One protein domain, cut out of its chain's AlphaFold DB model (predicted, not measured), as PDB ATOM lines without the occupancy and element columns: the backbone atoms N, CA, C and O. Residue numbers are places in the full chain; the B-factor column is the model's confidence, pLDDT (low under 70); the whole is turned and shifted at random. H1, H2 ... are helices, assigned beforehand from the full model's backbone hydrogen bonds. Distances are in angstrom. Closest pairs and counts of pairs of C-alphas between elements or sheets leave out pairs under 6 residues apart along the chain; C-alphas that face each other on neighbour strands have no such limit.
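This is residues 4 to 56 of the 56 residues of an uncharacterized protein of Nitrososphaeria archaeon (UniProt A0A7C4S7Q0). One long helix, H3, runs along much of the length of this model, and a thinner limb of two very short helices, H1 and H2, with a long loop, residues 14 to 30, folds back beside its first part. H1 packs on H3 at residues 37 to 41, the loop makes the turn at the other end, and the last part of H3 with the tail, residues 45 to 56, sticks out free. The printed part has 53 residues with three named helices, in the order H1, H2, H3, and no named strand; the class is all helix. The whole is only just loose, close to extended, with a radius of gyration of the C-alphas of 14.7 A, and it spans 49 by 19 by 13 A.

Find C-alpha 31 at (-3.410, 100.989, 4.927); from there H3 runs through residues 31 to 54, 34.8 A from first to last C-alpha, and reaches C-alpha 54 at (-19.914, 112.254, 33.365). Then go back to the first printed residue, Gly 4, with its C-alpha at (-1.921, 103.399, 24.027), where H1 begins; it holds residues 4 to 8 and is 6.1 A long. H2 follows with residues 10 to 13 and is 5.2 A long.

Start from H3 and look at its residues 37 to 41, which alone touch H1, with 6 pairs of C-alphas within 8 A. The closest C-alphas of the two are those of Leu 7 and Ala 37, 6.2 A apart, and the centres of H1 and H3 are 11.3 A apart. H1 and H2 meet only through their link. H2 and H3 are only just apart, with their closest C-alphas at 8.5 A. On the backbone, you will find every O i to N i+4 pair of H1 and H3 within hydrogen-bond range, while H2 with 4 residues is too short for such a pair, and its one O i to N i+3 pair is not within range.

Look for the two C-alphas farthest apart at Leu 22 and Cys 56, 49.6 A from each other. Without residues 45 to 56, which stand free and of which 45 to 54 belong to H3, the body of 41 residues spans 32 by 18 by 11 A. The link from H1 to H2 is tight, and the link from H2 to H3 is long, with 17 residues. The printed part has no cut and ends at Cys 56, the chain's last residue. In the B-factor column the mean pLDDT of the printed part is 90.6, and one residue, Cys 56, is under 70.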
ATOM      1  N   GLY A   4      -2.996 102.431  23.795       91.44
ATOM      2  CA  GLY A   4      -1.921 103.399  24.027       91.44
ATOM      3  C   GLY A   4      -0.611 102.930  23.404       91.44
ATOM      4  O   GLY A   4      -0.041 103.634  22.579       91.44
ATOM      5  N   LEU A   5      -0.216 101.682  23.686       92.56
ATOM      6  CA  LEU A   5       1.001 101.089  23.112       92.56
ATOM      7  C   LEU A   5       0.982 101.051  21.576       92.56
ATOM      8  O   LEU A   5       2.027 101.210  20.947       92.56
ATOM      9  N   GLU A   6      -0.192 100.859  20.969       92.62
ATOM     10  CA  GLU A   6      -0.340 100.920  19.510       92.62
ATOM     11  C   GLU A   6      -0.030 102.322  18.966       92.62
ATOM     12  O   GLU A   6       0.666 102.447  17.964       92.62
ATOM     13  N   LEU A   7      -0.497 103.386  19.625       95.25
ATOM     14  CA  LEU A   7      -0.232 104.756  19.180       95.25
ATOM     15  C   LEU A   7       1.199 105.213  19.492       95.25
ATOM     16  O   LEU A   7       1.806 105.905  18.671       95.25
ATOM     17  N   ASP A   8       1.767 104.784  20.619       95.06
ATOM     18  CA  ASP A   8       3.119 105.164  21.048       95.06
ATOM     19  C   ASP A   8       4.182 104.773  20.015       95.06
ATOM     20  O   ASP A   8       5.110 105.540  19.733       95.06
ATOM     21  N   ARG A   9       4.009 103.614  19.363       90.88
ATOM     22  CA  ARG A   9       4.946 103.113  18.346       90.88
ATOM     23  C   ARG A   9       5.099 104.076  17.163       90.88
ATOM     24  O   ARG A   9       6.142 104.084  16.510       90.88
ATOM     25  N   HIS A  10       4.083 104.895  16.886       92.56
ATOM     26  CA  HIS A  10       4.031 105.786  15.730       92.56
ATOM     27  C   HIS A  10       4.651 107.163  15.978       92.56
ATOM     28  O   HIS A  10       4.880 107.900  15.018       92.56
ATOM     29  N   TYR A  11       4.966 107.524  17.225       91.88
ATOM     30  CA  TYR A  11       5.437 108.871  17.560       91.88
ATOM     31  C   TYR A  11       6.786 109.232  16.906       91.88
ATOM     32  O   TYR A  11       6.965 110.348  16.399       91.88
ATOM     33  N   ILE A  12       7.727 108.283  16.887       89.88
ATOM     34  CA  ILE A  12       9.069 108.455  16.302       89.88
ATOM     35  C   ILE A  12       9.115 107.896  14.873       89.88
ATOM     36  O   ILE A  12       9.606 108.561  13.956       89.88
ATOM     37  N   THR A  13       8.563 106.696  14.672       89.12
ATOM     38  CA  THR A  13       8.684 105.919  13.424       89.12
ATOM     39  C   THR A  13       7.981 106.551  12.225       89.12
ATOM     40  O   THR A  13       8.374 106.288  11.092       89.12
ATOM     41  N   SER A  14       6.996 107.426  12.442       89.19
ATOM     42  CA  SER A  14       6.289 108.133  11.363       89.19
ATOM     43  C   SER A  14       7.097 109.263  10.725       89.19
ATOM     44  O   SER A  14       6.807 109.659   9.597       89.19
ATOM     45  N   ARG A  15       8.096 109.808  11.430       86.94
ATOM     46  CA  ARG A  15       8.748 111.075  11.053       86.94
ATOM     47  C   ARG A  15      10.238 110.945  10.803       86.94
ATOM     48  O   ARG A  15      10.769 111.647   9.947       86.94
ATOM     49  N   HIS A  16      10.918 110.073  11.540       86.25
ATOM     50  CA  HIS A  16      12.370 109.994  11.484       86.25
ATOM     51  C   HIS A  16      12.822 108.771  10.688       86.25
ATOM     52  O   HIS A  16      12.506 107.635  11.027       86.25
ATOM     53  N   SER A  17      13.582 109.006   9.615       79.00
ATOM     54  CA  SER A  17      14.123 107.940   8.761       79.00
ATOM     55  C   SER A  17      15.076 107.008   9.502       79.00
ATOM     56  O   SER A  17      15.146 105.833   9.165       79.00
ATOM     57  N   ASN A  18      15.757 107.497  10.541       85.81
ATOM     58  CA  ASN A  18      16.633 106.687  11.391       85.81
ATOM     59  C   ASN A  18      15.881 105.651  12.248       85.81
ATOM     60  O   ASN A  18      16.518 104.796  12.852       85.81
ATOM     61  N   ALA A  19      14.549 105.722  12.315       85.62
ATOM     62  CA  ALA A  19      13.722 104.747  13.014       85.62
ATOM     63  C   ALA A  19      13.459 103.480  12.180       85.62
ATOM     64  O   ALA A  19      12.904 102.515  12.699       85.62
ATOM     65  N   TRP A  20      13.858 103.475  10.904       82.75
ATOM     66  CA  TRP A  20      13.732 102.340   9.996       82.75
ATOM     67  C   TRP A  20      15.111 101.902   9.492       82.75
ATOM     68  O   TRP A  20      15.962 102.757   9.247       82.75
ATOM     69  N   PRO A  21      15.350 100.590   9.288       82.19
ATOM     70  CA  PRO A  21      16.645 100.102   8.812       82.19
ATOM     71  C   PRO A  21      17.062 100.681   7.454       82.19
ATOM     72  O   PRO A  21      18.240 100.943   7.239       82.19
ATOM     73  N   LEU A  22      16.104 100.884   6.543       82.12
ATOM     74  CA  LEU A  22      16.302 101.519   5.239       82.12
ATOM     75  C   LEU A  22      15.001 102.172   4.758       82.12
ATOM     76  O   LEU A  22      13.919 101.641   4.982       82.12
ATOM     77  N   GLY A  23      15.119 103.264   3.997       82.19
ATOM     78  CA  GLY A  23      14.004 103.890   3.280       82.19
ATOM     79  C   GLY A  23      13.330 105.058   4.008       82.19
ATOM     80  O   GLY A  23      13.698 105.443   5.115       82.19
ATOM     81  N   ALA A  24      12.354 105.674   3.336       83.44
ATOM     82  CA  ALA A  24      11.594 106.794   3.888       83.44
ATOM     83  C   ALA A  24      10.444 106.281   4.776       83.44
ATOM     84  O   ALA A  24       9.735 105.372   4.335       83.44
ATOM     85  N   PRO A  25      10.184 106.890   5.950       83.31
ATOM     86  CA  PRO A  25       9.075 106.518   6.834       83.31
ATOM     87  C   PRO A  25       7.719 106.419   6.129       83.31
ATOM     88  O   PRO A  25       6.952 105.499   6.389       83.31
ATOM     89  N   SER A  26       7.452 107.300   5.161       84.62
ATOM     90  CA  SER A  26       6.211 107.302   4.374       84.62
ATOM     91  C   SER A  26       5.971 106.025   3.563       84.62
ATOM     92  O   SER A  26       4.836 105.758   3.184       84.62
ATOM     93  N   LYS A  27       7.014 105.228   3.295       88.38
ATOM     94  CA  LYS A  27       6.917 103.952   2.570       88.38
ATOM     95  C   LYS A  27       6.740 102.741   3.488       88.38
ATOM     96  O   LYS A  27       6.576 101.634   2.986       88.38
ATOM     97  N   MET A  28       6.816 102.935   4.804       88.88
ATOM     98  CA  MET A  28       6.814 101.845   5.788       88.88
ATOM     99  C   MET A  28       5.426 101.562   6.364       88.88
ATOM    100  O   MET A  28       5.241 100.549   7.027       88.88
ATOM    101  N   TYR A  29       4.455 102.435   6.091       90.88
ATOM    102  CA  TYR A  29       3.078 102.290   6.544       90.88
ATOM    103  C   TYR A  29       2.219 101.632   5.475       90.88
ATOM    104  O   TYR A  29       2.282 101.990   4.297       90.88
ATOM    105  N   ARG A  30       1.373 100.699   5.909       93.81
ATOM    106  CA  ARG A  30       0.291 100.134   5.106       93.81
ATOM    107  C   ARG A  30      -1.039 100.778   5.484       93.81
ATOM    108  O   ARG A  30      -1.179 101.448   6.509       93.81
ATOM    109  N   GLU A  31      -2.042 100.549   4.648       95.25
ATOM    110  CA  GLU A  31      -3.410 100.989   4.927       95.25
ATOM    111  C   GLU A  31      -3.918 100.416   6.261       95.25
ATOM    112  O   GLU A  31      -4.494 101.142   7.067       95.25
ATOM    113  N   GLU A  32      -3.605  99.152   6.551       94.81
ATOM    114  CA  GLU A  32      -3.958  98.472   7.804       94.81
ATOM    115  C   GLU A  32      -3.407  99.191   9.049       94.81
ATOM    116  O   GLU A  32      -4.139  99.368  10.024       94.81
ATOM    117  N   ASP A  33      -2.156  99.670   9.001       92.69
ATOM    118  CA  ASP A  33      -1.550 100.450  10.090       92.69
ATOM    119  C   ASP A  33      -2.323 101.752  10.324       92.69
ATOM    120  O   ASP A  33      -2.576 102.153  11.460       92.69
ATOM    121  N   THR A  34      -2.742 102.392   9.232       93.44
ATOM    122  CA  THR A  34      -3.519 103.634   9.276       93.44
ATOM    123  C   THR A  34      -4.893 103.395   9.896       93.44
ATOM    124  O   THR A  34      -5.302 104.115  10.808       93.44
ATOM    125  N   VAL A  35      -5.597 102.357   9.441       96.69
ATOM    126  CA  VAL A  35      -6.920 101.982   9.952       96.69
ATOM    127  C   VAL A  35      -6.845 101.623  11.439       96.69
ATOM    128  O   VAL A  35      -7.680 102.086  12.220       96.69
ATOM    129  N   SER A  36      -5.833 100.851  11.851       94.94
ATOM    130  CA  SER A  36      -5.599 100.497  13.257       94.94
ATOM    131  C   SER A  36      -5.388 101.744  14.123       94.94
ATOM    132  O   SER A  36      -6.120 101.953  15.097       94.94
ATOM    133  N   ALA A  37      -4.464 102.625  13.724       95.62
ATOM    134  CA  ALA A  37      -4.129 103.834  14.472       95.62
ATOM    135  C   ALA A  37      -5.326 104.790  14.605       95.62
ATOM    136  O   ALA A  37      -5.631 105.265  15.702       95.62
ATOM    137  N   VAL A  38      -6.067 105.032  13.518       97.06
ATOM    138  CA  VAL A  38      -7.253 105.905  13.547       97.06
ATOM    139  C   VAL A  38      -8.340 105.327  14.453       97.06
ATOM    140  O   VAL A  38      -8.939 106.054  15.249       97.06
ATOM    141  N   ASN A  39      -8.583 104.016  14.392       97.38
ATOM    142  CA  ASN A  39      -9.567 103.368  15.258       97.38
ATOM    143  C   ASN A  39      -9.158 103.417  16.737       97.38
ATOM    144  O   ASN A  39     -10.008 103.670  17.596       97.38
ATOM    145  N   ALA A  40      -7.873 103.222  17.047       96.62
ATOM    146  CA  ALA A  40      -7.353 103.366  18.404       96.62
ATOM    147  C   ALA A  40      -7.549 104.798  18.930       96.62
ATOM    148  O   ALA A  40      -8.099 104.976  20.021       96.62
ATOM    149  N   ALA A  41      -7.209 105.807  18.123       97.56
ATOM    150  CA  ALA A  41      -7.401 107.214  18.470       97.56
ATOM    151  C   ALA A  41      -8.878 107.549  18.734       97.56
ATOM    152  O   ALA A  41      -9.199 108.124  19.775       97.56
ATOM    153  N   ARG A  42      -9.802 107.118  17.858       98.12
ATOM    154  CA  ARG A  42     -11.252 107.328  18.050       98.12
ATOM    155  C   ARG A  42     -11.756 106.727  19.361       98.12
ATOM    156  O   ARG A  42     -12.567 107.345  20.045       98.12
ATOM    157  N   ARG A  43     -11.281 105.533  19.727       97.50
ATOM    158  CA  ARG A  43     -11.679 104.861  20.974       97.50
ATOM    159  C   ARG A  43     -11.168 105.591  22.214       97.50
ATOM    160  O   ARG A  43     -11.929 105.715  23.171       97.50
ATOM    161  N   ILE A  44      -9.921 106.064  22.192       97.12
ATOM    162  CA  ILE A  44      -9.319 106.814  23.307       97.12
ATOM    163  C   ILE A  44     -10.027 108.157  23.485       97.12
ATOM    164  O   ILE A  44     -10.487 108.451  24.584       97.12
ATOM    165  N   ILE A  45     -10.187 108.933  22.409       97.56
ATOM    166  CA  ILE A  45     -10.876 110.231  22.457       97.56
ATOM    167  C   ILE A  45     -12.310 110.047  22.954       97.56
ATOM    168  O   ILE A  45     -12.717 110.700  23.908       97.56
ATOM    169  N   GLY A  46     -13.050 109.087  22.389       97.75
ATOM    170  CA  GLY A  46     -14.423 108.825  22.813       97.75
ATOM    171  C   GLY A  46     -14.535 108.360  24.269       97.75
ATOM    172  O   GLY A  46     -15.556 108.605  24.902       97.75
ATOM    173  N   TYR A  47     -13.519 107.685  24.815       96.62
ATOM    174  CA  TYR A  47     -13.453 107.391  26.249       96.62
ATOM    175  C   TYR A  47     -13.283 108.674  27.065       96.62
ATOM    176  O   TYR A  47     -14.125 108.957  27.910       96.62
ATOM    177  N   VAL A  48     -12.268 109.484  26.755       97.31
ATOM    178  CA  VAL A  48     -11.979 110.737  27.472       97.31
ATOM    179  C   VAL A  48     -13.180 111.687  27.446       97.31
ATOM    180  O   VAL A  48     -13.552 112.238  28.477       97.31
ATOM    181  N   GLU A  49     -13.848 111.831  26.302       97.81
ATOM    182  CA  GLU A  49     -15.052 112.661  26.177       97.81
ATOM    183  C   GLU A  49     -16.207 112.190  27.072       97.81
ATOM    184  O   GLU A  49     -16.936 113.022  27.615       97.81
ATOM    185  N   ARG A  50     -16.399 110.872  27.233       97.31
ATOM    186  CA  ARG A  50     -17.429 110.327  28.134       97.31
ATOM    187  C   ARG A  50     -17.096 110.597  29.594       97.31
ATOM    188  O   ARG A  50     -17.988 111.001  30.337       97.31
ATOM    189  N   GLU A  51     -15.839 110.413  29.985       96.94
ATOM    190  CA  GLU A  51     -15.390 110.677  31.355       96.94
ATOM    191  C   GLU A  51     -15.553 112.160  31.711       96.94
ATOM    192  O   GLU A  51     -16.080 112.485  32.774       96.94
ATOM    193  N   ILE A  52     -15.207 113.067  30.788       96.62
ATOM    194  CA  ILE A  52     -15.404 114.511  30.969       96.62
ATOM    195  C   ILE A  52     -16.891 114.839  31.148       96.62
ATOM    196  O   ILE A  52     -17.246 115.539  32.090       96.62
ATOM    197  N   LYS A  53     -17.771 114.310  30.288       93.19
ATOM    198  CA  LYS A  53     -19.221 114.569  30.367       93.19
ATOM    199  C   LYS A  53     -19.881 114.004  31.623       93.19
ATOM    200  O   LYS A  53     -20.870 114.561  32.066       93.19
ATOM    201  N   THR A  54     -19.371 112.896  32.153       83.81
ATOM    202  CA  THR A  54     -19.914 112.254  33.365       83.81
ATOM    203  C   THR A  54     -19.436 112.957  34.640       83.81
ATOM    204  O   THR A  54     -20.047 112.810  35.693       83.81
ATOM    205  N   SER A  55     -18.346 113.724  34.547       72.56
ATOM    206  CA  SER A  55     -17.742 114.455  35.665       72.56
ATOM    207  C   SER A  55     -18.266 115.895  35.824       72.56
ATOM    208  O   SER A  55     -17.790 116.610  36.705       72.56
ATOM    209  N   CYS A  56     -19.210 116.325  34.977       53.06
ATOM    210  CA  CYS A  56     -19.922 117.607  35.057       53.06
ATOM    211  C   CYS A  56     -21.379 117.388  35.467       53.06
ATOM    212  O   CYS A  56     -21.893 118.250  36.212       53.06
TER     213      CYS A  56